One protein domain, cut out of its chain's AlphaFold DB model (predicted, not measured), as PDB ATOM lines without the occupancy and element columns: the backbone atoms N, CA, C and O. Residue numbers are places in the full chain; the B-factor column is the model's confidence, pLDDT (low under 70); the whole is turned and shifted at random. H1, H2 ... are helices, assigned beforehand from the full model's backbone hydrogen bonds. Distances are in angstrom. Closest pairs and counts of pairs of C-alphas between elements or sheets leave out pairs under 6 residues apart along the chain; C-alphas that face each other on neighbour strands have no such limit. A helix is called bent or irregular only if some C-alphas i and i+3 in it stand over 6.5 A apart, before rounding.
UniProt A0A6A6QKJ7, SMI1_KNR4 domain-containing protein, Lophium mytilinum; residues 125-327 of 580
ATOM      1  N   HIS A 125      26.664   7.891  11.444       85.56
ATOM      2  CA  HIS A 125      27.782   7.499  12.295       85.56
ATOM      3  C   HIS A 125      28.336   8.723  13.021       85.56
ATOM      4  O   HIS A 125      28.376   8.725  14.250       85.56
ATOM      5  N   GLN A 126      28.659   9.795  12.285       83.81
ATOM      6  CA  GLN A 126      29.134  11.046  12.881       83.81
ATOM      7  C   GLN A 126      28.164  11.591  13.932       83.81
ATOM      8  O   GLN A 126      28.570  11.985  15.024       83.81
ATOM      9  N   THR A 127      26.867  11.582  13.616       88.69
ATOM     10  CA  THR A 127      25.822  12.030  14.546       88.69
ATOM     11  C   THR A 127      25.835  11.212  15.836       88.69
ATOM     12  O   THR A 127      25.663  11.771  16.917       88.69
ATOM     13  N   LEU A 128      26.047   9.897  15.741       89.88
ATOM     14  CA  LEU A 128      26.080   9.010  16.898       89.88
ATOM     15  C   LEU A 128      27.348   9.191  17.742       89.88
ATOM     16  O   LEU A 128      27.241   9.107  18.960       89.88
ATOM     17  N   ILE A 129      28.513   9.455  17.146       85.44
ATOM     18  CA  ILE A 129      29.776   9.606  17.900       85.44
ATOM     19  C   ILE A 129      30.022  11.023  18.433       85.44
ATOM     20  O   ILE A 129      30.842  11.193  19.332       85.44
ATOM     21  N   GLU A 130      29.332  12.043  17.906       85.06
ATOM     22  CA  GLU A 130      29.515  13.439  18.323       85.06
ATOM     23  C   GLU A 130      29.325  13.586  19.839       85.06
ATOM     24  O   GLU A 130      28.241  13.325  20.371       85.06
ATOM     25  N   LYS A 131      30.380  14.007  20.547       79.62
ATOM     26  CA  LYS A 131      30.411  14.112  22.013       79.62
ATOM     27  C   LYS A 131      29.577  15.305  22.491       79.62
ATOM     28  O   LYS A 131      28.912  15.221  23.525       79.62
ATOM     29  N   VAL A 132      29.548  16.395  21.721       78.44
ATOM     30  CA  VAL A 132      28.908  17.654  22.114       78.44
ATOM     31  C   VAL A 132      27.425  17.647  21.733       78.44
ATOM     32  O   VAL A 132      27.047  17.856  20.583       78.44
ATOM     33  N   THR A 133      26.535  17.483  22.717       81.12
ATOM     34  CA  THR A 133      25.075  17.485  22.478       81.12
ATOM     35  C   THR A 133      24.573  18.781  21.827       81.12
ATOM     36  O   THR A 133      23.624  18.751  21.045       81.12
ATOM     37  N   TRP A 134      25.220  19.919  22.097       80.00
ATOM     38  CA  TRP A 134      24.898  21.185  21.431       80.00
ATOM     39  C   TRP A 134      25.174  21.135  19.923       80.00
ATOM     40  O   TRP A 134      24.347  21.599  19.140       80.00
ATOM     41  N   ASP A 135      26.278  20.511  19.499       82.62
ATOM     42  CA  ASP A 135      26.583  20.334  18.078       82.62
ATOM     43  C   ASP A 135      25.597  19.389  17.398       82.62
ATOM     44  O   ASP A 135      25.147  19.678  16.287       82.62
ATOM     45  N   VAL A 136      25.179  18.323  18.088       86.06
ATOM     46  CA  VAL A 136      24.099  17.435  17.628       86.06
ATOM     47  C   VAL A 136      22.799  18.222  17.434       86.06
ATOM     48  O   VAL A 136      22.175  18.125  16.379       86.06
ATOM     49  N   ALA A 137      22.402  19.039  18.414       86.38
ATOM     50  CA  ALA A 137      21.173  19.829  18.350       86.38
ATOM     51  C   ALA A 137      21.211  20.893  17.239       86.38
ATOM     52  O   ALA A 137      20.242  21.049  16.489       86.38
ATOM     53  N   ARG A 138      22.347  21.587  17.089       84.75
ATOM     54  CA  ARG A 138      22.589  22.531  15.993       84.75
ATOM     55  C   ARG A 138      22.487  21.835  14.636       84.75
ATOM     56  O   ARG A 138      21.737  22.299  13.784       84.75
ATOM     57  N   ASN A 139      23.171  20.703  14.459       87.12
ATOM     58  CA  ASN A 139      23.152  19.939  13.210       87.12
ATOM     59  C   ASN A 139      21.740  19.428  12.870       87.12
ATOM     60  O   ASN A 139      21.294  19.539  11.732       87.12
ATOM     61  N   CYS A 140      21.000  18.932  13.867       90.56
ATOM     62  CA  CYS A 140      19.606  18.513  13.702       90.56
ATOM     63  C   CYS A 140      18.711  19.674  13.247       90.56
ATOM     64  O   CYS A 140      17.844  19.493  12.395       90.56
ATOM     65  N   THR A 141      18.937  20.874  13.791       88.12
ATOM     66  CA  THR A 141      18.182  22.081  13.427       88.12
ATOM     67  C   THR A 141      18.494  22.542  12.004       88.12
ATOM     68  O   THR A 141      17.567  22.872  11.264       88.12
ATOM     69  N   ASP A 142      19.768  22.532  11.603       86.88
ATOM     70  CA  ASP A 142      20.179  22.870  10.235       86.88
ATOM     71  C   ASP A 142      19.534  21.904   9.222       86.88
ATOM     72  O   ASP A 142      18.883  22.347   8.274       86.88
ATOM     73  N   ILE A 143      19.573  20.593   9.487       90.44
ATOM     74  CA  ILE A 143      18.917  19.581   8.637       90.44
ATOM     75  C   ILE A 143      17.387  19.744   8.641       90.44
ATOM     76  O   ILE A 143      16.735  19.614   7.602       90.44
ATOM     77  N   ALA A 144      16.781  20.059   9.790       92.56
ATOM     78  CA  ALA A 144      15.350  20.342   9.868       92.56
ATOM     79  C   ALA A 144      14.966  21.544   8.992       92.56
ATOM     80  O   ALA A 144      13.941  21.506   8.308       92.56
ATOM     81  N   LEU A 145      15.785  22.597   8.975       91.88
ATOM     82  CA  LEU A 145      15.557  23.762   8.128       91.88
ATOM     83  C   LEU A 145      15.609  23.399   6.643       91.88
ATOM     84  O   LEU A 145      14.746  23.840   5.884       91.88
ATOM     85  N   GLU A 146      16.568  22.575   6.228       92.25
ATOM     86  CA  GLU A 146      16.672  22.102   4.845       92.25
ATOM     87  C   GLU A 146      15.433  21.298   4.426       92.25
ATOM     88  O   GLU A 146      14.819  21.607   3.402       92.25
ATOM     89  N   PHE A 147      14.969  20.354   5.255       94.88
ATOM     90  CA  PHE A 147      13.700  19.654   5.014       94.88
ATOM     91  C   PHE A 147      12.515  20.618   4.890       94.88
ATOM     92  O   PHE A 147      11.671  20.447   4.006       94.88
ATOM     93  N   ALA A 148      12.441  21.637   5.751       96.06
ATOM     94  CA  ALA A 148      11.371  22.626   5.709       96.06
ATOM     95  C   ALA A 148      11.401  23.441   4.405       96.06
ATOM     96  O   ALA A 148      10.354  23.619   3.785       96.06
ATOM     97  N   LEU A 149      12.582  23.885   3.959       95.00
ATOM     98  CA  LEU A 149      12.769  24.617   2.697       95.00
ATOM     99  C   LEU A 149      12.387  23.779   1.468       95.00
ATOM    100  O   LEU A 149      11.887  24.321   0.483       95.00
ATOM    101  N   LEU A 150      12.564  22.459   1.547       95.19
ATOM    102  CA  LEU A 150      12.091  21.495   0.549       95.19
ATOM    103  C   LEU A 150      10.579  21.199   0.652       95.19
ATOM    104  O   LEU A 150      10.038  20.453  -0.162       95.19
ATOM    105  N   GLY A 151       9.881  21.774   1.636       96.75
ATOM    106  CA  GLY A 151       8.441  21.617   1.865       96.75
ATOM    107  C   GLY A 151       8.046  20.396   2.708       96.75
ATOM    108  O   GLY A 151       6.861  20.084   2.818       96.75
ATOM    109  N   TYR A 152       9.001  19.704   3.338       97.31
ATOM    110  CA  TYR A 152       8.769  18.581   4.262       97.31
ATOM    111  C   TYR A 152       8.709  19.067   5.718       97.31
ATOM    112  O   TYR A 152       9.506  18.687   6.578       97.31
ATOM    113  N   ILE A 153       7.760  19.965   5.987       97.44
ATOM    114  CA  ILE A 153       7.638  20.686   7.266       97.44
ATOM    115  C   ILE A 153       7.258  19.744   8.421       97.44
ATOM    116  O   ILE A 153       7.636  19.980   9.567       97.44
ATOM    117  N   ASP A 154       6.568  18.643   8.131       97.44
ATOM    118  CA  ASP A 154       6.286  17.564   9.081       97.44
ATOM    119  C   ASP A 154       7.574  16.892   9.586       97.44
ATOM    120  O   ASP A 154       7.769  16.766  10.797       97.44
ATOM    121  N   ILE A 155       8.487  16.536   8.674       96.62
ATOM    122  CA  ILE A 155       9.791  15.940   9.013       96.62
ATOM    123  C   ILE A 155      10.633  16.934   9.814       96.62
ATOM    124  O   ILE A 155      11.164  16.575  10.867       96.62
ATOM    125  N   ALA A 156      10.701  18.187   9.355       95.44
ATOM    126  CA  ALA A 156      11.409  19.263  10.041       95.44
ATOM    127  C   ALA A 156      10.903  19.469  11.477       95.44
ATOM    128  O   ALA A 156      11.687  19.578  12.416       95.44
ATOM    129  N   THR A 157       9.582  19.465  11.664       95.62
ATOM    130  CA  THR A 157       8.952  19.604  12.984       95.62
ATOM    131  C   THR A 157       9.263  18.412  13.884       95.62
ATOM    132  O   THR A 157       9.503  18.589  15.076       95.62
ATOM    133  N   SER A 158       9.293  17.198  13.330       95.81
ATOM    134  CA  SER A 158       9.690  16.012  14.088       95.81
ATOM    135  C   SER A 158      11.140  16.113  14.560       95.81
ATOM    136  O   SER A 158      11.392  15.920  15.742       95.81
ATOM    137  N   LEU A 159      12.074  16.477  13.673       93.56
ATOM    138  CA  LEU A 159      13.487  16.682  14.020       93.56
ATOM    139  C   LEU A 159      13.661  17.766  15.087       93.56
ATOM    140  O   LEU A 159      14.381  17.569  16.059       93.56
ATOM    141  N   PHE A 160      12.936  18.875  14.954       92.06
ATOM    142  CA  PHE A 160      12.920  19.937  15.953       92.06
ATOM    143  C   PHE A 160      12.489  19.443  17.340       92.06
ATOM    144  O   PHE A 160      13.052  19.853  18.354       92.06
ATOM    145  N   ASN A 161      11.480  18.570  17.394       92.19
ATOM    146  CA  ASN A 161      10.971  18.045  18.655       92.19
ATOM    147  C   ASN A 161      11.954  17.087  19.338       92.19
ATOM    148  O   ASN A 161      11.988  17.076  20.564       92.19
ATOM    149  N   ILE A 162      12.773  16.346  18.579       91.75
ATOM    150  CA  ILE A 162      13.815  15.461  19.136       91.75
ATOM    151  C   ILE A 162      14.784  16.259  20.019       91.75
ATOM    152  O   ILE A 162      15.204  15.790  21.071       91.75
ATOM    153  N   THR A 163      15.117  17.487  19.620       86.12
ATOM    154  CA  THR A 163      16.106  18.314  20.321       86.12
ATOM    155  C   THR A 163      15.474  19.387  21.207       86.12
ATOM    156  O   THR A 163      16.185  20.246  21.727       86.12
ATOM    157  N   ALA A 164      14.153  19.352  21.423       82.44
ATOM    158  CA  ALA A 164      13.392  20.416  22.084       82.44
ATOM    159  C   ALA A 164      13.891  20.799  23.488       82.44
ATOM    160  O   ALA A 164      13.822  21.974  23.862       82.44
ATOM    161  N   ASP A 165      14.434  19.845  24.239       74.69
ATOM    162  CA  ASP A 165      14.951  20.094  25.587       74.69
ATOM    163  C   ASP A 165      16.297  20.843  25.560       74.69
ATOM    164  O   ASP A 165      16.568  21.696  26.406       74.69
ATOM    165  N   PHE A 166      17.102  20.620  24.517       71.94
ATOM    166  CA  PHE A 166      18.388  21.294  24.274       71.94
ATOM    167  C   PHE A 166      18.233  22.598  23.488       71.94
ATOM    168  O   PHE A 166      19.118  23.450  23.431       71.94
ATOM    169  N   ASN A 167      17.071  22.763  22.878       65.50
ATOM    170  CA  ASN A 167      16.771  23.841  21.968       65.50
ATOM    171  C   ASN A 167      16.688  25.208  22.662       65.50
ATOM    172  O   ASN A 167      16.959  26.221  22.027       65.50
ATOM    173  N   SER A 168      16.343  25.274  23.953       65.38
ATOM    174  CA  SER A 168      16.186  26.548  24.678       65.38
ATOM    175  C   SER A 168      17.452  27.419  24.674       65.38
ATOM    176  O   SER A 168      17.350  28.632  24.498       65.38
ATOM    177  N   THR A 169      18.633  26.807  24.779       59.97
ATOM    178  CA  THR A 169      19.940  27.477  24.671       59.97
ATOM    179  C   THR A 169      20.372  27.694  23.220       59.97
ATOM    180  O   THR A 169      21.085  28.651  22.931       59.97
ATOM    181  N   CYS A 170      19.898  26.861  22.289       56.53
ATOM    182  CA  CYS A 170      20.189  26.979  20.858       56.53
ATOM    183  C   CYS A 170      19.310  28.020  20.137       56.53
ATOM    184  O   CYS A 170      19.684  28.491  19.071       56.53
ATOM    185  N   ARG A 171      18.174  28.434  20.717       63.28
ATOM    186  CA  ARG A 171      17.219  29.394  20.120       63.28
ATOM    187  C   ARG A 171      17.864  30.672  19.580       63.28
ATOM    188  O   ARG A 171      17.384  31.216  18.592       63.28
ATOM    189  N   ALA A 172      18.934  31.153  20.216       55.09
ATOM    190  CA  ALA A 172      19.628  32.373  19.805       55.09
ATOM    191  C   ALA A 172      20.408  32.229  18.483       55.09
ATOM    192  O   ALA A 172      20.639  33.232  17.814       55.09
ATOM    193  N   SER A 173      20.809  31.011  18.101       54.47
ATOM    194  CA  SER A 173      21.585  30.741  16.882       54.47
ATOM    195  C   SER A 173      20.735  30.261  15.701       54.47
ATOM    196  O   SER A 173      21.274  30.007  14.625       54.47
ATOM    197  N   TRP A 174      19.417  30.133  15.867       67.12
ATOM    198  CA  TRP A 174      18.549  29.571  14.837       67.12
ATOM    199  C   TRP A 174      18.205  30.541  13.716       67.12
ATOM    200  O   TRP A 174      17.984  31.734  13.928       67.12
ATOM    201  N   SER A 175      18.036  29.984  12.514       70.12
ATOM    202  CA  SER A 175      17.322  30.689  11.456       70.12
ATOM    203  C   SER A 175      15.846  30.850  11.847       70.12
ATOM    204  O   SER A 175      15.204  29.866  12.234       70.12
ATOM    205  N   PRO A 176      15.251  32.045  11.672       88.38
ATOM    206  CA  PRO A 176      13.817  32.250  11.871       88.38
ATOM    207  C   PRO A 176      12.951  31.456  10.875       88.38
ATOM    208  O   PRO A 176      11.734  31.389  11.040       88.38
ATOM    209  N   GLY A 177      13.558  30.818   9.866       93.06
ATOM    210  CA  GLY A 177      12.861  30.069   8.825       93.06
ATOM    211  C   GLY A 177      11.896  29.000   9.342       93.06
ATOM    212  O   GLY A 177      10.790  28.899   8.821       93.06
ATOM    213  N   LEU A 178      12.235  28.261  10.406       94.12
ATOM    214  CA  LEU A 178      11.318  27.251  10.962       94.12
ATOM    215  C   LEU A 178      10.026  27.876  11.522       94.12
ATOM    216  O   LEU A 178       8.944  27.333  11.303       94.12
ATOM    217  N   TYR A 179      10.105  29.055  12.152       95.25
ATOM    218  CA  TYR A 179       8.917  29.782  12.618       95.25
ATOM    219  C   TYR A 179       8.009  30.176  11.450       95.25
ATOM    220  O   TYR A 179       6.788  30.039  11.534       95.25
ATOM    221  N   PHE A 180       8.599  30.630  10.346       96.88
ATOM    222  CA  PHE A 180       7.851  30.983   9.143       96.88
ATOM    223  C   PHE A 180       7.245  29.747   8.458       96.88
ATOM    224  O   PHE A 180       6.115  29.807   7.974       96.88
ATOM    225  N   ALA A 181       7.931  28.601   8.486       97.06
ATOM    226  CA  ALA A 181       7.409  27.327   7.992       97.06
ATOM    227  C   ALA A 181       6.155  26.874   8.765       97.06
ATOM    228  O   ALA A 181       5.137  26.495   8.169       97.06
ATOM    229  N   TRP A 182       6.207  26.944  10.098       97.31
ATOM    230  CA  TRP A 182       5.081  26.595  10.967       97.31
ATOM    231  C   TRP A 182       3.922  27.572  10.839       97.31
ATOM    232  O   TRP A 182       2.769  27.143  10.846       97.31
ATOM    233  N   GLU A 183       4.201  28.865  10.657       97.56
ATOM    234  CA  GLU A 183       3.170  29.847  10.329       97.56
ATOM    235  C   GLU A 183       2.469  29.485   9.015       97.56
ATOM    236  O   GLU A 183       1.241  29.405   8.964       97.56
ATOM    237  N   ALA A 184       3.240  29.225   7.957       97.25
ATOM    238  CA  ALA A 184       2.718  29.013   6.612       97.25
ATOM    239  C   ALA A 184       1.826  27.761   6.487       97.25
ATOM    240  O   ALA A 184       0.956  27.698   5.606       97.25
ATOM    241  N   THR A 185       2.024  26.784   7.376       97.19
ATOM    242  CA  THR A 185       1.260  25.527   7.469       97.19
ATOM    243  C   THR A 185       0.307  25.466   8.662       97.19
ATOM    244  O   THR A 185      -0.428  24.489   8.801       97.19
ATOM    245  N   ASN A 186       0.317  26.476   9.536       96.19
ATOM    246  CA  ASN A 186      -0.360  26.464  10.834       96.19
ATOM    247  C   ASN A 186      -0.067  25.195  11.673       96.19
ATOM    248  O   ASN A 186      -0.936  24.694  12.388       96.19
ATOM    249  N   SER A 187       1.150  24.657  11.565       94.69
ATOM    250  CA  SER A 187       1.569  23.384  12.172       94.69
ATOM    251  C   SER A 187       2.678  23.611  13.202       94.69
ATOM    252  O   SER A 187       3.822  23.214  13.012       94.69
ATOM    253  N   TRP A 188       2.337  24.306  14.287       95.06
ATOM    254  CA  TRP A 188       3.288  24.701  15.329       95.06
ATOM    255  C   TRP A 188       3.678  23.540  16.256       95.06
ATOM    256  O   TRP A 188       2.783  22.821  16.717       95.06
ATOM    257  N   PRO A 189       4.963  23.407  16.640       93.38
ATOM    258  CA  PRO A 189       5.371  22.485  17.688       93.38
ATOM    259  C   PRO A 189       4.708  22.857  19.023       93.38
ATOM    260  O   PRO A 189       4.539  24.047  19.322       93.38
ATOM    261  N   PRO A 190       4.373  21.875  19.879       90.31
ATOM    262  CA  PRO A 190       3.777  22.150  21.187       90.31
ATOM    263  C   PRO A 190       4.714  22.951  22.103       90.31
ATOM    264  O   PRO A 190       4.243  23.689  22.962       90.31
ATOM    265  N   THR A 191       6.023  22.849  21.880       89.38
ATOM    266  CA  THR A 191       7.092  23.490  22.659       89.38
ATOM    267  C   THR A 191       7.295  24.975  22.334       89.38
ATOM    268  O   THR A 191       7.995  25.668  23.076       89.38
ATOM    269  N   ILE A 192       6.676  25.491  21.262       90.94
ATOM    270  CA  ILE A 192       6.703  26.920  20.920       90.94
ATOM    271  C   ILE A 192       5.577  27.648  21.666       90.94
ATOM    272  O   ILE A 192       4.407  27.348  21.413       90.94
ATOM    273  N   PRO A 193       5.870  28.615  22.552       92.19
ATOM    274  CA  PRO A 193       4.850  29.345  23.304       92.19
ATOM    275  C   PRO A 193       3.875  30.119  22.407       92.19
ATOM    276  O   PRO A 193       4.242  30.585  21.330       92.19
ATOM    277  N   ALA A 194       2.622  30.283  22.841       95.12
ATOM    278  CA  ALA A 194       1.575  30.927  22.039       95.12
ATOM    279  C   ALA A 194       1.895  32.397  21.703       95.12
ATOM    280  O   ALA A 194       1.548  32.883  20.628       95.12
ATOM    281  N   GLU A 195       2.591  33.094  22.600       94.75
ATOM    282  CA  GLU A 195       3.076  34.461  22.426       94.75
ATOM    283  C   GLU A 195       4.064  34.606  21.255       94.75
ATOM    284  O   GLU A 195       4.067  35.644  20.580       94.75
ATOM    285  N   GLU A 196       4.835  33.555  20.961       93.12
ATOM    286  CA  GLU A 196       5.790  33.515  19.849       93.12
ATOM    287  C   GLU A 196       5.115  33.201  18.502       93.12
ATOM    288  O   GLU A 196       5.658  33.492  17.440       93.12
ATOM    289  N   ARG A 197       3.882  32.681  18.516       95.06
ATOM    290  CA  ARG A 197       3.109  32.341  17.303       95.06
ATOM    291  C   ARG A 197       2.361  33.540  16.711       95.06
ATOM    292  O   ARG A 197       1.564  33.394  15.787       95.06
ATOM    293  N   THR A 198       2.539  34.729  17.286       96.19
ATOM    294  CA  THR A 198       1.786  35.925  16.892       96.19
ATOM    295  C   THR A 198       2.442  36.638  15.706       96.19
ATOM    296  O   THR A 198       3.669  36.740  15.663       96.19
ATOM    297  N   PRO A 199       1.668  37.267  14.796       95.62
ATOM    298  CA  PRO A 199       2.242  38.036  13.689       95.62
ATOM    299  C   PRO A 199       3.211  39.134  14.143       95.62
ATOM    300  O   PRO A 199       4.178  39.432  13.449       95.62
ATOM    301  N   ARG A 200       2.965  39.716  15.327       95.81
ATOM    302  CA  ARG A 200       3.826  40.734  15.940       95.81
ATOM    303  C   ARG A 200       5.177  40.170  16.373       95.81
ATOM    304  O   ARG A 200       6.164  40.891  16.289       95.81
ATOM    305  N   TYR A 201       5.219  38.944  16.889       94.62
ATOM    306  CA  TYR A 201       6.480  38.295  17.238       94.62
ATOM    307  C   TYR A 201       7.258  37.939  15.971       94.62
ATOM    308  O   TYR A 201       8.414  38.321  15.844       94.62
ATOM    309  N   LEU A 202       6.586  37.330  14.992       94.19
ATOM    310  CA  LEU A 202       7.195  36.942  13.719       94.19
ATOM    311  C   LEU A 202       7.748  38.133  12.931       94.19
ATOM    312  O   LEU A 202       8.827  38.030  12.366       94.19
ATOM    313  N   ALA A 203       7.088  39.294  12.978       93.50
ATOM    314  CA  ALA A 203       7.610  40.522  12.373       93.50
ATOM    315  C   ALA A 203       8.952  40.983  12.978       93.50
ATOM    316  O   ALA A 203       9.715  41.663  12.306       93.50
ATOM    317  N   LYS A 204       9.265  40.620  14.233       92.88
ATOM    318  CA  LYS A 204      10.577  40.908  14.848       92.88
ATOM    319  C   LYS A 204      11.670  39.944  14.393       92.88
ATOM    320  O   LYS A 204      12.841  40.249  14.570       92.88
ATOM    321  N   LEU A 205      11.283  38.773  13.890       91.50
ATOM    322  CA  LEU A 205      12.201  37.770  13.359       91.50
ATOM    323  C   LEU A 205      12.537  38.015  11.885       91.50
ATOM    324  O   LEU A 205      13.462  37.399  11.355       91.50
ATOM    325  N   GLU A 206      11.770  38.867  11.202       91.38
ATOM    326  CA  GLU A 206      12.033  39.206   9.810       91.38
ATOM    327  C   GLU A 206      13.378  39.918   9.666       91.38
ATOM    328  O   GLU A 206      13.777  40.755  10.475       91.38
ATOM    329  N   ASN A 207      14.092  39.581   8.596       89.50
ATOM    330  CA  ASN A 207      15.394  40.162   8.335       89.50
ATOM    331  C   ASN A 207      15.247  41.610   7.834       89.50
ATOM    332  O   ASN A 207      14.757  41.846   6.727       89.50
ATOM    333  N   GLU A 208      15.730  42.575   8.621       89.81
ATOM    334  CA  GLU A 208      15.643  44.007   8.299       89.81
ATOM    335  C   GLU A 208      16.267  44.354   6.941       89.81
ATOM    336  O   GLU A 208      15.740  45.193   6.211       89.81
ATOM    337  N   ARG A 209      17.361  43.681   6.558       88.56
ATOM    338  CA  ARG A 209      18.031  43.914   5.272       88.56
ATOM    339  C   ARG A 209      17.174  43.449   4.096       88.56
ATOM    340  O   ARG A 209      17.150  44.136   3.078       88.56
ATOM    341  N   LEU A 210      16.462  42.326   4.227       90.19
ATOM    342  CA  LEU A 210      15.510  41.871   3.206       90.19
ATOM    343  C   LEU A 210      14.342  42.852   3.064       90.19
ATOM    344  O   LEU A 210      14.038  43.268   1.945       90.19
ATOM    345  N   ILE A 211      13.750  43.280   4.185       91.06
ATOM    346  CA  ILE A 211      12.665  44.276   4.197       91.06
ATOM    347  C   ILE A 211      13.128  45.574   3.531       91.06
ATOM    348  O   ILE A 211      12.459  46.086   2.636       91.06
ATOM    349  N   TRP A 212      14.300  46.080   3.921       94.12
ATOM    350  CA  TRP A 212      14.858  47.309   3.370       94.12
ATOM    351  C   TRP A 212      15.087  47.216   1.855       94.12
ATOM    352  O   TRP A 212      14.713  48.138   1.127       94.12
ATOM    353  N   LYS A 213      15.648  46.104   1.357       92.75
ATOM    354  CA  LYS A 213      15.839  45.891  -0.088       92.75
ATOM    355  C   LYS A 213      14.505  45.856  -0.827       92.75
ATOM    356  O   LYS A 213      14.362  46.548  -1.832       92.75
ATOM    357  N   ARG A 214      13.514  45.114  -0.320       91.81
ATOM    358  CA  ARG A 214      12.165  45.091  -0.903       91.81
ATOM    359  C   ARG A 214      11.580  46.500  -0.976       91.81
ATOM    360  O   ARG A 214      11.124  46.917  -2.036       91.81
ATOM    361  N   ASP A 215      11.615  47.237   0.128       92.38
ATOM    362  CA  ASP A 215      10.991  48.556   0.223       92.38
ATOM    363  C   ASP A 215      11.702  49.602  -0.651       92.38
ATOM    364  O   ASP A 215      11.044  50.492  -1.194       92.38
ATOM    365  N   THR A 216      13.019  49.464  -0.835       93.19
ATOM    366  CA  THR A 216      13.845  50.314  -1.712       93.19
ATOM    367  C   THR A 216      13.609  50.014  -3.197       93.19
ATOM    368  O   THR A 216      13.682  50.915  -4.026       93.19
ATOM    369  N   HIS A 217      13.297  48.763  -3.541       93.81
ATOM    370  CA  HIS A 217      13.118  48.300  -4.921       93.81
ATOM    371  C   HIS A 217      11.644  48.093  -5.317       93.81
ATOM    372  O   HIS A 217      11.361  47.500  -6.354       93.81
ATOM    373  N   LYS A 218      10.684  48.575  -4.518       92.06
ATOM    374  CA  LYS A 218       9.248  48.333  -4.748       92.06
ATOM    375  C   LYS A 218       8.666  49.003  -5.995       92.06
ATOM    376  O   LYS A 218       7.579  48.619  -6.425       92.06
ATOM    377  N   GLU A 219       9.352  50.012  -6.526       92.75
ATOM    378  CA  GLU A 219       8.934  50.776  -7.704       92.75
ATOM    379  C   GLU A 219       9.105  49.978  -9.009       92.75
ATOM    380  O   GLU A 219       9.722  48.910  -9.047       92.75
ATOM    381  N   GLU A 220       8.522  50.489 -10.096       88.19
ATOM    382  CA  GLU A 220       8.584  49.865 -11.420       88.19
ATOM    383  C   GLU A 220      10.042  49.674 -11.881       88.19
ATOM    384  O   GLU A 220      10.871  50.575 -11.758       88.19
ATOM    385  N   GLY A 221      10.378  48.476 -12.369       91.06
ATOM    386  CA  GLY A 221      11.744  48.100 -12.762       91.06
ATOM    387  C   GLY A 221      12.697  47.772 -11.600       91.06
ATOM    388  O   GLY A 221      13.834  47.351 -11.829       91.06
ATOM    389  N   GLY A 222      12.270  47.942 -10.343       93.31
ATOM    390  CA  GLY A 222      13.121  47.689  -9.179       93.31
ATOM    391  C   GLY A 222      13.479  46.212  -8.980       93.31
ATOM    392  O   GLY A 222      14.603  45.922  -8.556       93.31
ATOM    393  N   LEU A 223      12.577  45.289  -9.345       94.75
ATOM    394  CA  LEU A 223      12.822  43.842  -9.298       94.75
ATOM    395  C   LEU A 223      13.906  43.425 -10.295       94.75
ATOM    396  O   LEU A 223      14.820  42.689  -9.936       94.75
ATOM    397  N   GLU A 224      13.829  43.914 -11.530       94.69
ATOM    398  CA  GLU A 224      14.803  43.640 -12.585       94.69
ATOM    399  C   GLU A 224      16.199  44.119 -12.168       94.69
ATOM    400  O   GLU A 224      17.155  43.347 -12.210       94.69
ATOM    401  N   LYS A 225      16.300  45.340 -11.630       91.75
ATOM    402  CA  LYS A 225      17.558  45.890 -11.102       91.75
ATOM    403  C   LYS A 225      18.135  45.062  -9.945       91.75
ATOM    404  O   LYS A 225      19.354  44.925  -9.807       91.75
ATOM    405  N   LEU A 226      17.266  44.527  -9.086       92.19
ATOM    406  CA  LEU A 226      17.683  43.672  -7.977       92.19
ATOM    407  C   LEU A 226      18.205  42.322  -8.487       92.19
ATOM    408  O   LEU A 226      19.228  41.850  -7.999       92.19
ATOM    409  N   LEU A 227      17.577  41.748  -9.516       92.38
ATOM    410  CA  LEU A 227      18.036  40.513 -10.159       92.38
ATOM    411  C   LEU A 227      19.361  40.685 -10.905       92.38
ATOM    412  O   LEU A 227      20.239  39.840 -10.762       92.38
ATOM    413  N   GLU A 228      19.551  41.792 -11.625       89.44
ATOM    414  CA  GLU A 228      20.841  42.126 -12.252       89.44
ATOM    415  C   GLU A 228      21.970  42.198 -11.212       89.44
ATOM    416  O   GLU A 228      23.093  41.742 -11.445       89.44
ATOM    417  N   THR A 229      21.659  42.741 -10.031       87.19
ATOM    418  CA  THR A 229      22.594  42.798  -8.902       87.19
ATOM    419  C   THR A 229      22.859  41.403  -8.329       87.19
ATOM    420  O   THR A 229      24.018  41.063  -8.075       87.19
ATOM    421  N   ALA A 230      21.807  40.593  -8.173       87.81
ATOM    422  CA  ALA A 230      21.872  39.233  -7.644       87.81
ATOM    423  C   ALA A 230      22.702  38.289  -8.526       87.81
ATOM    424  O   ALA A 230      23.422  37.433  -8.016       87.81
ATOM    425  N   GLN A 231      22.640  38.480  -9.844       85.19
ATOM    426  CA  GLN A 231      23.398  37.728 -10.845       85.19
ATOM    427  C   GLN A 231      24.876  38.140 -10.936       85.19
ATOM    428  O   GLN A 231      25.634  37.539 -11.686       85.19
ATOM    429  N   GLY A 232      25.306  39.171 -10.203       72.75
ATOM    430  CA  GLY A 232      26.711  39.581 -10.164       72.75
ATOM    431  C   GLY A 232      27.207  40.331 -11.408       72.75
ATOM    432  O   GLY A 232      28.368  40.749 -11.432       72.75
ATOM    433  N   TYR A 233      26.347  40.593 -12.403       58.78
ATOM    434  CA  TYR A 233      26.725  41.251 -13.664       58.78
ATOM    435  C   TYR A 233      27.386  42.624 -13.464       58.78
ATOM    436  O   TYR A 233      28.308  42.979 -14.195       58.78
ATOM    437  N   ALA A 234      27.000  43.373 -12.427       51.94
ATOM    438  CA  ALA A 234      27.596  44.677 -12.128       51.94
ATOM    439  C   ALA A 234      29.037  44.614 -11.571       51.94
ATOM    440  O   ALA A 234      29.738  45.622 -11.605       51.94
ATOM    441  N   LYS A 235      29.489  43.469 -11.029       49.62
ATOM    442  CA  LYS A 235      30.833  43.314 -10.425       49.62
ATOM    443  C   LYS A 235      31.778  42.405 -11.212       49.62
ATOM    444  O   LYS A 235      32.988  42.527 -11.025       49.62
ATOM    445  N   ALA A 236      31.256  41.576 -12.117       51.97
ATOM    446  CA  ALA A 236      32.077  40.727 -12.979       51.97
ATOM    447  C   ALA A 236      33.087  41.533 -13.827       51.97
ATOM    448  O   ALA A 236      34.187  41.080 -14.117       51.97
ATOM    449  N   ALA A 237      32.747  42.783 -14.160       49.97
ATOM    450  CA  ALA A 237      33.605  43.677 -14.935       49.97
ATOM    451  C   ALA A 237      34.840  44.217 -14.179       49.97
ATOM    452  O   ALA A 237      35.673  44.866 -14.805       49.97
ATOM    453  N   VAL A 238      34.954  44.011 -12.857       51.38
ATOM    454  CA  VAL A 238      35.982  44.684 -12.035       51.38
ATOM    455  C   VAL A 238      36.907  43.709 -11.286       51.38
ATOM    456  O   VAL A 238      38.065  44.056 -11.086       51.38
ATOM    457  N   TRP A 239      36.450  42.508 -10.893       46.44
ATOM    458  CA  TRP A 239      37.228  41.620  -9.998       46.44
ATOM    459  C   TRP A 239      37.186  40.105 -10.313       46.44
ATOM    460  O   TRP A 239      37.714  39.334  -9.520       46.44
ATOM    461  N   GLY A 240      36.597  39.643 -11.428       53.81
ATOM    462  CA  GLY A 240      36.550  38.206 -11.778       53.81
ATOM    463  C   GLY A 240      35.152  37.682 -12.132       53.81
ATOM    464  O   GLY A 240      34.284  38.459 -12.518       53.81
ATOM    465  N   SER A 241      34.931  36.364 -12.050       54.66
ATOM    466  CA  SER A 241      33.673  35.693 -12.428       54.66
ATOM    467  C   SER A 241      32.452  36.220 -11.655       54.66
ATOM    468  O   SER A 241      32.543  36.687 -10.518       54.66
ATOM    469  N   ALA A 242      31.279  36.181 -12.296       62.62
ATOM    470  CA  ALA A 242      30.030  36.638 -11.698       62.62
ATOM    471  C   ALA A 242      29.665  35.769 -10.481       62.62
ATOM    472  O   ALA A 242      29.269  34.617 -10.626       62.62
ATOM    473  N   THR A 243      29.793  36.331  -9.279       72.94
ATOM    474  CA  THR A 243      29.399  35.665  -8.033       72.94
ATOM    475  C   THR A 243      27.922  35.930  -7.758       72.94
ATOM    476  O   THR A 243      27.502  37.089  -7.648       72.94
ATOM    477  N   LEU A 244      27.134  34.860  -7.643       82.94
ATOM    478  CA  LEU A 244      25.735  34.942  -7.228       82.94
ATOM    479  C   LEU A 244      25.653  35.529  -5.815       82.94
ATOM    480  O   LEU A 244      26.498  35.248  -4.966       82.94
ATOM    481  N   ARG A 245      24.631  36.348  -5.554       88.38
ATOM    482  CA  ARG A 245      24.398  36.954  -4.236       88.38
ATOM    483  C   ARG A 245      23.119  36.406  -3.605       88.38
ATOM    484  O   ARG A 245      22.029  36.883  -3.939       88.38
ATOM    485  N   PRO A 246      23.227  35.412  -2.707       89.50
ATOM    486  CA  PRO A 246      22.078  34.759  -2.077       89.50
ATOM    487  C   PRO A 246      21.080  35.722  -1.421       89.50
ATOM    488  O   PRO A 246      19.866  35.574  -1.559       89.50
ATOM    489  N   ASP A 247      21.582  36.758  -0.753       90.94
ATOM    490  CA  ASP A 247      20.779  37.758  -0.052       90.94
ATOM    491  C   ASP A 247      20.017  38.706  -0.995       90.94
ATOM    492  O   ASP A 247      18.975  39.248  -0.619       90.94
ATOM    493  N   ASP A 248      20.533  38.959  -2.199       93.38
ATOM    494  CA  ASP A 248      19.836  39.707  -3.251       93.38
ATOM    495  C   ASP A 248      18.769  38.826  -3.926       93.38
ATOM    496  O   ASP A 248      17.658  39.302  -4.161       93.38
ATOM    497  N   TYR A 249      19.044  37.533  -4.146       94.31
ATOM    498  CA  TYR A 249      18.051  36.575  -4.653       94.31
ATOM    499  C   TYR A 249      16.871  36.384  -3.695       94.31
ATOM    500  O   TYR A 249      15.717  36.428  -4.127       94.31
ATOM    501  N   ALA A 250      17.132  36.233  -2.392       94.56
ATOM    502  CA  ALA A 250      16.079  36.130  -1.384       94.56
ATOM    503  C   ALA A 250      15.206  37.400  -1.336       94.56
ATOM    504  O   ALA A 250      13.981  37.307  -1.251       94.56
ATOM    505  N   ALA A 251      15.811  38.589  -1.455       95.31
ATOM    506  CA  ALA A 251      15.072  39.851  -1.513       95.31
ATOM    507  C   ALA A 251      14.268  40.007  -2.815       95.31
ATOM    508  O   ALA A 251      13.142  40.501  -2.783       95.31
ATOM    509  N   ALA A 252      14.820  39.568  -3.951       96.56
ATOM    510  CA  ALA A 252      14.120  39.570  -5.232       96.56
ATOM    511  C   ALA A 252      12.903  38.641  -5.207       96.56
ATOM    512  O   ALA A 252      11.839  39.014  -5.702       96.56
ATOM    513  N   LEU A 253      13.030  37.466  -4.585       96.94
ATOM    514  CA  LEU A 253      11.908  36.560  -4.370       96.94
ATOM    515  C   LEU A 253      10.823  37.206  -3.495       96.94
ATOM    516  O   LEU A 253       9.656  37.218  -3.886       96.94
ATOM    517  N   ASP A 254      11.205  37.782  -2.348       95.88
ATOM    518  CA  ASP A 254      10.278  38.464  -1.432       95.88
ATOM    519  C   ASP A 254       9.512  39.586  -2.156       95.88
ATOM    520  O   ASP A 254       8.285  39.670  -2.075       95.88
ATOM    521  N   LEU A 255      10.225  40.395  -2.948       96.62
ATOM    522  CA  LEU A 255       9.652  41.474  -3.746       96.62
ATOM    523  C   LEU A 255       8.721  40.966  -4.857       96.62
ATOM    524  O   LEU A 255       7.640  41.526  -5.045       96.62
ATOM    525  N   ALA A 256       9.100  39.908  -5.578       97.31
ATOM    526  CA  ALA A 256       8.262  39.325  -6.625       97.31
ATOM    527  C   ALA A 256       6.930  38.812  -6.056       97.31
ATOM    528  O   ALA A 256       5.869  39.068  -6.634       97.31
ATOM    529  N   ILE A 257       6.973  38.147  -4.895       96.44
ATOM    530  CA  ILE A 257       5.777  37.683  -4.181       96.44
ATOM    531  C   ILE A 257       4.944  38.877  -3.706       96.44
ATOM    532  O   ILE A 257       3.733  38.904  -3.933       96.44
ATOM    533  N   PHE A 258       5.582  39.893  -3.117       95.12
ATOM    534  CA  PHE A 258       4.920  41.115  -2.655       95.12
ATOM    535  C   PHE A 258       4.184  41.859  -3.784       95.12
ATOM    536  O   PHE A 258       3.069  42.336  -3.589       95.12
ATOM    537  N   GLN A 259       4.770  41.912  -4.984       95.44
ATOM    538  CA  GLN A 259       4.167  42.521  -6.176       95.44
ATOM    539  C   GLN A 259       3.114  41.628  -6.862       95.44
ATOM    540  O   GLN A 259       2.533  42.028  -7.870       95.44
ATOM    541  N   GLY A 260       2.877  40.407  -6.370       95.50
ATOM    542  CA  GLY A 260       1.958  39.449  -6.990       95.50
ATOM    543  C   GLY A 260       2.469  38.841  -8.305       95.50
ATOM    544  O   GLY A 260       1.691  38.231  -9.040       95.50
ATOM    545  N   ARG A 261       3.768  38.967  -8.610       96.19
ATOM    546  CA  ARG A 261       4.411  38.457  -9.834       96.19
ATOM    547  C   ARG A 261       4.789  36.981  -9.678       96.19
ATOM    548  O   ARG A 261       5.968  36.634  -9.633       96.19
ATOM    549  N   LYS A 262       3.779  36.108  -9.595       94.81
ATOM    550  CA  LYS A 262       3.956  34.666  -9.318       94.81
ATOM    551  C   LYS A 262       4.898  33.961 -10.295       94.81
ATOM    552  O   LYS A 262       5.788  33.248  -9.845       94.81
ATOM    553  N   ASP A 263       4.757  34.211 -11.595       95.75
ATOM    554  CA  ASP A 263       5.599  33.575 -12.620       95.75
ATOM    555  C   ASP A 263       7.078  33.946 -12.434       95.75
ATOM    556  O   ASP A 263       7.967  33.103 -12.543       95.75
ATOM    557  N   LYS A 264       7.348  35.204 -12.060       96.38
ATOM    558  CA  LYS A 264       8.715  35.663 -11.800       96.38
ATOM    559  C   LYS A 264       9.267  35.095 -10.495       96.38
ATOM    560  O   LYS A 264      10.433  34.720 -10.451       96.38
ATOM    561  N   ALA A 265       8.440  34.987  -9.456       97.12
ATOM    562  CA  ALA A 265       8.824  34.325  -8.212       97.12
ATOM    563  C   ALA A 265       9.208  32.852  -8.445       97.12
ATOM    564  O   ALA A 265      10.198  32.390  -7.885       97.12
ATOM    565  N   GLN A 266       8.486  32.135  -9.317       95.94
ATOM    566  CA  GLN A 266       8.832  30.765  -9.716       95.94
ATOM    567  C   GLN A 266      10.163  30.693 -10.476       95.94
ATOM    568  O   GLN A 266      10.988  29.839 -10.175       95.94
ATOM    569  N   GLU A 267      10.417  31.605 -11.416       95.94
ATOM    570  CA  GLU A 267      11.700  31.667 -12.136       95.94
ATOM    571  C   GLU A 267      12.888  31.901 -11.181       95.94
ATOM    572  O   GLU A 267      13.930  31.245 -11.280       95.94
ATOM    573  N   ILE A 268      12.713  32.810 -10.216       96.38
ATOM    574  CA  ILE A 268      13.706  33.093  -9.174       96.38
ATOM    575  C   ILE A 268      13.931  31.855  -8.303       96.38
ATOM    576  O   ILE A 268      15.077  31.469  -8.082       96.38
ATOM    577  N   LEU A 269      12.858  31.201  -7.850       95.31
ATOM    578  CA  LEU A 269      12.949  29.970  -7.063       95.31
ATOM    579  C   LEU A 269      13.651  28.847  -7.815       95.31
ATOM    580  O   LEU A 269      14.475  28.172  -7.213       95.31
ATOM    581  N   LYS A 270      13.413  28.695  -9.118       94.00
ATOM    582  CA  LYS A 270      14.119  27.712  -9.943       94.00
ATOM    583  C   LYS A 270      15.625  27.980  -9.989       94.00
ATOM    584  O   LYS A 270      16.428  27.050  -9.951       94.00
ATOM    585  N   THR A 271      16.017  29.254 -10.036       92.12
ATOM    586  CA  THR A 271      17.434  29.656  -9.973       92.12
ATOM    587  C   THR A 271      18.032  29.335  -8.606       92.12
ATOM    588  O   THR A 271      19.130  28.788  -8.526       92.12
ATOM    589  N   ILE A 272      17.283  29.619  -7.538       90.88
ATOM    590  CA  ILE A 272      17.670  29.279  -6.168       90.88
ATOM    591  C   ILE A 272      17.780  27.763  -5.990       90.88
ATOM    592  O   ILE A 272      18.741  27.304  -5.390       90.88
ATOM    593  N   ALA A 273      16.855  26.978  -6.542       88.88
ATOM    594  CA  ALA A 273      16.889  25.520  -6.498       88.88
ATOM    595  C   ALA A 273      18.152  24.977  -7.181       88.88
ATOM    596  O   ALA A 273      18.850  24.151  -6.604       88.88
ATOM    597  N   GLY A 274      18.519  25.504  -8.354       85.06
ATOM    598  CA  GLY A 274      19.778  25.143  -9.020       85.06
ATOM    599  C   GLY A 274      21.037  25.456  -8.197       85.06
ATOM    600  O   GLY A 274      22.051  24.796  -8.372       85.06
ATOM    601  N   ASN A 275      20.958  26.409  -7.264       84.81
ATOM    602  CA  ASN A 275      22.066  26.858  -6.413       84.81
ATOM    603  C   ASN A 275      21.734  26.687  -4.921       84.81
ATOM    604  O   ASN A 275      22.098  27.516  -4.085       84.81
ATOM    605  N   PHE A 276      20.976  25.640  -4.578       84.44
ATOM    606  CA  PHE A 276      20.376  25.518  -3.249       84.44
ATOM    607  C   PHE A 276      21.430  25.543  -2.128       84.44
ATOM    608  O   PHE A 276      21.203  26.171  -1.096       84.44
ATOM    609  N   HIS A 277      22.616  24.981  -2.369       77.06
ATOM    610  CA  HIS A 277      23.749  24.940  -1.440       77.06
ATOM    611  C   HIS A 277      24.252  26.285  -0.947       77.06
ATOM    612  O   HIS A 277      24.450  26.473   0.252       77.06
ATOM    613  N   THR A 278      24.351  27.262  -1.834       81.38
ATOM    614  CA  THR A 278      24.783  28.609  -1.473       81.38
ATOM    615  C   THR A 278      23.617  29.489  -1.041       81.38
ATOM    616  O   THR A 278      23.832  30.504  -0.381       81.38
ATOM    617  N   MET A 279      22.373  29.126  -1.382       88.06
ATOM    618  CA  MET A 279      21.222  30.024  -1.246       88.06
ATOM    619  C   MET A 279      20.222  29.673  -0.139       88.06
ATOM    620  O   MET A 279      19.463  30.555   0.277       88.06
ATOM    621  N   TYR A 280      20.197  28.439   0.377       87.56
ATOM    622  CA  TYR A 280      19.142  27.987   1.298       87.56
ATOM    623  C   TYR A 280      19.065  28.824   2.589       87.56
ATOM    624  O   TYR A 280      17.971  29.147   3.067       87.56
ATOM    625  N   ARG A 281      20.217  29.243   3.134       88.31
ATOM    626  CA  ARG A 281      20.274  30.042   4.369       88.31
ATOM    627  C   ARG A 281      19.614  31.399   4.199       88.31
ATOM    628  O   ARG A 281      18.841  31.804   5.067       88.31
ATOM    629  N   ASP A 282      19.883  32.096   3.103       91.50
ATOM    630  CA  ASP A 282      19.272  33.398   2.835       91.50
ATOM    631  C   ASP A 282      17.813  33.275   2.403       91.50
ATOM    632  O   ASP A 282      16.984  34.064   2.858       91.50
ATOM    633  N   LEU A 283      17.472  32.234   1.637       94.06
ATOM    634  CA  LEU A 283      16.087  31.902   1.302       94.06
ATOM    635  C   LEU A 283      15.226  31.746   2.564       94.06
ATOM    636  O   LEU A 283      14.132  32.306   2.635       94.06
ATOM    637  N   SER A 284      15.735  31.050   3.588       94.00
ATOM    638  CA  SER A 284      14.994  30.795   4.832       94.00
ATOM    639  C   SER A 284      14.544  32.053   5.579       94.00
ATOM    640  O   SER A 284      13.573  32.005   6.338       94.00
ATOM    641  N   LYS A 285      15.213  33.186   5.341       93.44
ATOM    642  CA  LYS A 285      14.952  34.469   6.005       93.44
ATOM    643  C   LYS A 285      13.755  35.220   5.406       93.44
ATOM    644  O   LYS A 285      13.252  36.137   6.055       93.44
ATOM    645  N   SER A 286      13.294  34.870   4.200       95.06
ATOM    646  CA  SER A 286      12.112  35.492   3.583       95.06
ATOM    647  C   SER A 286      10.838  34.835   4.100       95.06
ATOM    648  O   SER A 286      10.480  33.733   3.692       95.06
ATOM    649  N   ARG A 287      10.101  35.538   4.965       95.81
ATOM    650  CA  ARG A 287       8.794  35.083   5.457       95.81
ATOM    651  C   ARG A 287       7.780  34.890   4.322       95.81
ATOM    652  O   ARG A 287       7.015  33.930   4.357       95.81
ATOM    653  N   LEU A 288       7.787  35.757   3.300       95.69
ATOM    654  CA  LEU A 288       6.862  35.640   2.165       95.69
ATOM    655  C   LEU A 288       7.157  34.412   1.296       95.69
ATOM    656  O   LEU A 288       6.209  33.785   0.813       95.69
ATOM    657  N   ALA A 289       8.427  34.022   1.139       96.81
ATOM    658  CA  ALA A 289       8.816  32.838   0.368       96.81
ATOM    659  C   ALA A 289       8.143  31.555   0.877       96.81
ATOM    660  O   ALA A 289       7.745  30.709   0.075       96.81
ATOM    661  N   TRP A 290       7.907  31.435   2.187       97.38
ATOM    662  CA  TRP A 290       7.252  30.268   2.790       97.38
ATOM    663  C   TRP A 290       5.821  30.023   2.302       97.38
ATOM    664  O   TRP A 290       5.339  28.892   2.372       97.38
ATOM    665  N   SER A 291       5.160  31.040   1.734       96.31
ATOM    666  CA  SER A 291       3.873  30.858   1.053       96.31
ATOM    667  C   SER A 291       3.960  29.930  -0.163       96.31
ATOM    668  O   SER A 291       2.949  29.319  -0.499       96.31
ATOM    669  N   MET A 292       5.145  29.802  -0.771       97.19
ATOM    670  CA  MET A 292       5.445  28.903  -1.889       97.19
ATOM    671  C   MET A 292       6.235  27.664  -1.442       97.19
ATOM    672  O   MET A 292       5.943  26.560  -1.893       97.19
ATOM    673  N   LEU A 293       7.215  27.812  -0.539       96.94
ATOM    674  CA  LEU A 293       8.095  26.703  -0.121       96.94
ATOM    675  C   LEU A 293       7.329  25.536   0.515       96.94
ATOM    676  O   LEU A 293       7.661  24.376   0.274       96.94
ATOM    677  N   LYS A 294       6.253  25.829   1.256       97.19
ATOM    678  CA  LYS A 294       5.389  24.803   1.861       97.19
ATOM    679  C   LYS A 294       4.752  23.846   0.843       97.19
ATOM    680  O   LYS A 294       4.393  22.733   1.208       97.19
ATOM    681  N   ASP A 295       4.635  24.269  -0.416       97.06
ATOM    682  CA  ASP A 295       4.033  23.493  -1.503       97.06
ATOM    683  C   ASP A 295       5.078  22.647  -2.260       97.06
ATOM    684  O   ASP A 295       4.814  22.156  -3.357       97.06
ATOM    685  N   LYS A 296       6.271  22.452  -1.669       96.00
ATOM    686  CA  LYS A 296       7.369  21.619  -2.195       96.00
ATOM    687  C   LYS A 296       7.925  22.078  -3.546       96.00
ATOM    688  O   LYS A 296       8.506  21.276  -4.273       96.00
ATOM    689  N   VAL A 297       7.789  23.362  -3.878       95.31
ATOM    690  CA  VAL A 297       8.231  23.920  -5.171       95.31
ATOM    691  C   VAL A 297       9.723  23.683  -5.436       95.31
ATOM    692  O   VAL A 297      10.084  23.242  -6.519       95.31
ATOM    693  N   VAL A 298      10.583  23.858  -4.425       91.56
ATOM    694  CA  VAL A 298      12.033  23.619  -4.561       91.56
ATOM    695  C   VAL A 298      12.331  22.132  -4.761       91.56
ATOM    696  O   VAL A 298      13.124  21.777  -5.624       91.56
ATOM    697  N   ALA A 299      11.672  21.246  -4.009       88.94
ATOM    698  CA  ALA A 299      11.858  19.802  -4.163       88.94
ATOM    699  C   ALA A 299      11.406  19.301  -5.546       88.94
ATOM    700  O   ALA A 299      12.052  18.426  -6.118       88.94
ATOM    701  N   GLN A 300      10.326  19.868  -6.093       91.50
ATOM    702  CA  GLN A 300       9.850  19.570  -7.446       91.50
ATOM    703  C   GLN A 300      10.851  20.030  -8.511       91.50
ATOM    704  O   GLN A 300      11.168  19.252  -9.409       91.50
ATOM    705  N   ASP A 301      11.389  21.247  -8.386       88.19
ATOM    706  CA  ASP A 301      12.403  21.776  -9.307       88.19
ATOM    707  C   ASP A 301      13.712  20.975  -9.260       88.19
ATOM    708  O   ASP A 301      14.370  20.791 -10.283       88.19
ATOM    709  N   LEU A 302      14.071  20.458  -8.083       85.31
ATOM    710  CA  LEU A 302      15.217  19.571  -7.892       85.31
ATOM    711  C   LEU A 302      14.961  18.127  -8.354       85.31
ATOM    712  O   LEU A 302      15.905  17.340  -8.363       85.31
ATOM    713  N   GLY A 303      13.725  17.771  -8.718       85.75
ATOM    714  CA  GLY A 303      13.360  16.420  -9.151       85.75
ATOM    715  C   GLY A 303      13.394  15.370  -8.036       85.75
ATOM    716  O   GLY A 303      13.622  14.198  -8.323       85.75
ATOM    717  N   LEU A 304      13.194  15.766  -6.774       84.88
ATOM    718  CA  LEU A 304      13.303  14.850  -5.635       84.88
ATOM    719  C   LEU A 304      12.118  13.878  -5.568       84.88
ATOM    720  O   LEU A 304      10.955  14.283  -5.639       84.88
ATOM    721  N   ASP A 305      12.406  12.595  -5.344       88.25
ATOM    722  CA  ASP A 305      11.374  11.582  -5.112       88.25
ATOM    723  C   ASP A 305      10.847  11.645  -3.666       88.25
ATOM    724  O   ASP A 305      11.593  11.461  -2.702       88.25
ATOM    725  N   ASP A 306       9.536  11.859  -3.499       90.75
ATOM    726  CA  ASP A 306       8.907  12.024  -2.177       90.75
ATOM    727  C   ASP A 306       9.140  10.820  -1.252       90.75
ATOM    728  O   ASP A 306       9.355  10.993  -0.050       90.75
ATOM    729  N   LYS A 307       9.147   9.596  -1.795       93.06
ATOM    730  CA  LYS A 307       9.348   8.387  -0.989       93.06
ATOM    731  C   LYS A 307      10.794   8.279  -0.519       93.06
ATOM    732  O   LYS A 307      11.003   7.965   0.653       93.06
ATOM    733  N   LYS A 308      11.771   8.561  -1.389       88.00
ATOM    734  CA  LYS A 308      13.195   8.609  -1.025       88.00
ATOM    735  C   LYS A 308      13.447   9.651   0.063       88.00
ATOM    736  O   LYS A 308      14.040   9.317   1.086       88.00
ATOM    737  N   VAL A 309      12.937  10.877  -0.108       87.81
ATOM    738  CA  VAL A 309      13.127  11.966   0.870       87.81
ATOM    739  C   VAL A 309      12.529  11.597   2.230       87.81
ATOM    740  O   VAL A 309      13.163  11.805   3.263       87.81
ATOM    741  N   ARG A 310      11.334  10.995   2.257       93.88
ATOM    742  CA  ARG A 310      10.700  10.542   3.506       93.88
ATOM    743  C   ARG A 310      11.449   9.395   4.173       93.88
ATOM    744  O   ARG A 310      11.704   9.470   5.371       93.88
ATOM    745  N   ALA A 311      11.836   8.370   3.415       89.81
ATOM    746  CA  ALA A 311      12.622   7.252   3.938       89.81
ATOM    747  C   ALA A 311      13.960   7.734   4.521       89.81
ATOM    748  O   ALA A 311      14.403   7.262   5.570       89.81
ATOM    749  N   PHE A 312      14.580   8.722   3.876       88.19
ATOM    750  CA  PHE A 312      15.770   9.365   4.404       88.19
ATOM    751  C   PHE A 312      15.484  10.172   5.672       88.19
ATOM    752  O   PHE A 312      16.205  10.016   6.654       88.19
ATOM    753  N   GLY A 313      14.400  10.950   5.708       90.75
ATOM    754  CA  GLY A 313      13.947  11.642   6.917       90.75
ATOM    755  C   GLY A 313      13.761  10.709   8.112       90.75
ATOM    756  O   GLY A 313      14.203  11.037   9.209       90.75
ATOM    757  N   GLU A 314      13.213   9.509   7.907       95.38
ATOM    758  CA  GLU A 314      13.124   8.492   8.964       95.38
ATOM    759  C   GLU A 314      14.501   8.014   9.444       95.38
ATOM    760  O   GLU A 314      14.697   7.808  10.644       95.38
ATOM    761  N   LYS A 315      15.471   7.834   8.536       92.62
ATOM    762  CA  LYS A 315      16.855   7.471   8.893       92.62
ATOM    763  C   LYS A 315      17.507   8.570   9.736       92.62
ATOM    764  O   LYS A 315      18.113   8.262  10.762       92.62
ATOM    765  N   VAL A 316      17.347   9.829   9.324       92.81
ATOM    766  CA  VAL A 316      17.864  11.009  10.033       92.81
ATOM    767  C   VAL A 316      17.259  11.092  11.435       92.81
ATOM    768  O   VAL A 316      17.992  11.141  12.422       92.81
ATOM    769  N   GLN A 317      15.928  11.016  11.541       95.31
ATOM    770  CA  GLN A 317      15.222  11.041  12.825       95.31
ATOM    771  C   GLN A 317      15.688   9.922  13.755       95.31
ATOM    772  O   GLN A 317      15.970  10.184  14.918       95.31
ATOM    773  N   LYS A 318      15.825   8.688  13.252       96.44
ATOM    774  CA  LYS A 318      16.297   7.551  14.057       96.44
ATOM    775  C   LYS A 318      17.700   7.771  14.614       96.44
ATOM    776  O   LYS A 318      17.939   7.417  15.762       96.44
ATOM    777  N   ALA A 319      18.617   8.342  13.833       93.62
ATOM    778  CA  ALA A 319      19.978   8.595  14.299       93.62
ATOM    779  C   ALA A 319      20.023   9.677  15.383       93.62
ATOM    780  O   ALA A 319      20.657   9.469  16.414       93.62
ATOM    781  N   PHE A 320      19.319  10.797  15.181       93.69
ATOM    782  CA  PHE A 320      19.248  11.856  16.188       93.69
ATOM    783  C   PHE A 320      18.530  11.389  17.449       93.69
ATOM    784  O   PHE A 320      19.053  11.593  18.538       93.69
ATOM    785  N   GLN A 321      17.388  10.709  17.319       94.44
ATOM    786  CA  GLN A 321      16.661  10.160  18.465       94.44
ATOM    787  C   GLN A 321      17.551   9.201  19.256       94.44
ATOM    788  O   GLN A 321      17.706   9.366  20.459       94.44
ATOM    789  N   LYS A 322      18.226   8.273  18.566       93.44
ATOM    790  CA  LYS A 322      19.182   7.364  19.196       93.44
ATOM    791  C   LYS A 322      20.299   8.120  19.921       93.44
ATOM    792  O   LYS A 322      20.595   7.801  21.062       93.44
ATOM    793  N   ARG A 323      20.902   9.130  19.286       90.94
ATOM    794  CA  ARG A 323      21.964   9.938  19.906       90.94
ATOM    795  C   ARG A 323      21.474  10.698  21.140       90.94
ATOM    796  O   ARG A 323      22.246  10.872  22.082       90.94
ATOM    797  N   ILE A 324      20.242  11.202  21.124       87.81
ATOM    798  CA  ILE A 324      19.657  11.932  22.253       87.81
ATOM    799  C   ILE A 324      19.299  10.982  23.402       87.81
ATOM    800  O   ILE A 324      19.606  11.305  24.547       87.81
ATOM    801  N   ASP A 325      18.722   9.818  23.102       87.31
ATOM    802  CA  ASP A 325      18.280   8.847  24.110       87.31
ATOM    803  C   ASP A 325      19.450   8.080  24.744       87.31
ATOM    804  O   ASP A 325      19.512   7.943  25.966       87.31
ATOM    805  N   ASP A 326      20.388   7.600  23.922       88.19
ATOM    806  CA  ASP A 326      21.470   6.706  24.359       88.19
ATOM    807  C   ASP A 326      22.755   7.469  24.741       88.19
ATOM    808  O   ASP A 326      23.663   6.904  25.352       88.19
ATOM    809  N   GLY A 327      22.859   8.752  24.381       84.69
ATOM    810  CA  GLY A 327      24.105   9.513  24.472       84.69
ATOM    811  C   GLY A 327      25.083   9.217  23.319       84.69
ATOM    812  O   GLY A 327      24.724   8.548  22.345       84.69
TER     813      GLY A 327
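What this domain is: This is residues 125 to 327 of the 580 residues of the protein "SMI1_KNR4 domain-containing protein" of Lophium mytilinum (UniProt A0A6A6QKJ7). The model has two lobes of helices: in one, H2, H3 and H16 form a three-helix bundle with H1 on H16 and H4 and H5 on H2; in the other, H9, H11 and H12 lie side by side, H8 crosses H11, and H13 packs on residues 246 to 250 of H11. The short H14 and H15 lie between the lobes, and H10 lies at the far end of the second, touching no helix. The printed part has 203 residues with sixteen named helices, H1 to H16 along the chain, and no named strand: all helix. It is compact, with a radius of gyration of the C-alphas of 17.9 A and spans of 56, 39 and 32 A.

How they stand to each other: H16, residues 306 to 326, forms a bundle, helices side by side, with H2, residues 133 to 149, and H3, residues 153 to 162. H16 and H3 touch at a shallow tilt of 9 degrees, the same way, closest at the C-alphas of Leu 159 and Gln 317, 6.0 A. H2 and H3 are a hairpin at 10 degrees, closest at the C-alphas of Ala 144 and Ala 156, 4.1 A. H2 and H16 only just touch, with 3 pairs of C-alphas within 8 A, closest at Cys 140 and Phe 320, 7.1 A. Residues 319 to 323 of H16 touch H1, residues 125 to 129. H2, the hub, also touches H4, residues 167 to 173, H5, residues 177 to 185, and, only just, with 3 pairs, H14, residues 290 to 293. H6, residues 194 to 197, and H7, residues 199 to 205, are close to H5 but not clearly touching it, each with 2 pairs. H11, residues 246 to 258, touches H9, residues 222 to 230, at 20 degrees, opposite ways, closest at the C-alphas of Ala 230 and Asp 248, 4.9 A. H11 and H12, residues 262 to 274, are a hairpin at 21 degrees. H11 touches H8, residues 208 to 216, at a steep 56 degrees, and H13, residues 276 to 283, at 55. H15, residues 297 to 301, touches H12. The packing is part aligned, part crossed. O i to N i+4 pairs are not all within hydrogen-bond range in H4, H7 and H10, residues 233 to 239, each 1 of 3, with i+3 counts of 2, 2 and 1 of 4, and H13, 2 of 4; H6 and H14 are too short.

Where its parts are: H1 begins at C-alpha 125 (27.782, 7.499, 12.295) and H16, 29.8 A long, ends at C-alpha 326 (21.470, 6.706, 24.359). H2 spans 24.4 A. H13 is irregular, and H4 and H10 only just: C-alphas 278 and 281 are 7.5 A apart, 169 and 172 6.9 A, 234 and 237 6.7 A.

The domain as a whole: The C-alphas of Glu 220 and Asp 326, the two farthest apart, are 57.5 A apart. The printed part has no cut and no long link. Its mean pLDDT is 88.2; residues 167 to 174 and 233 to 242 are under 70.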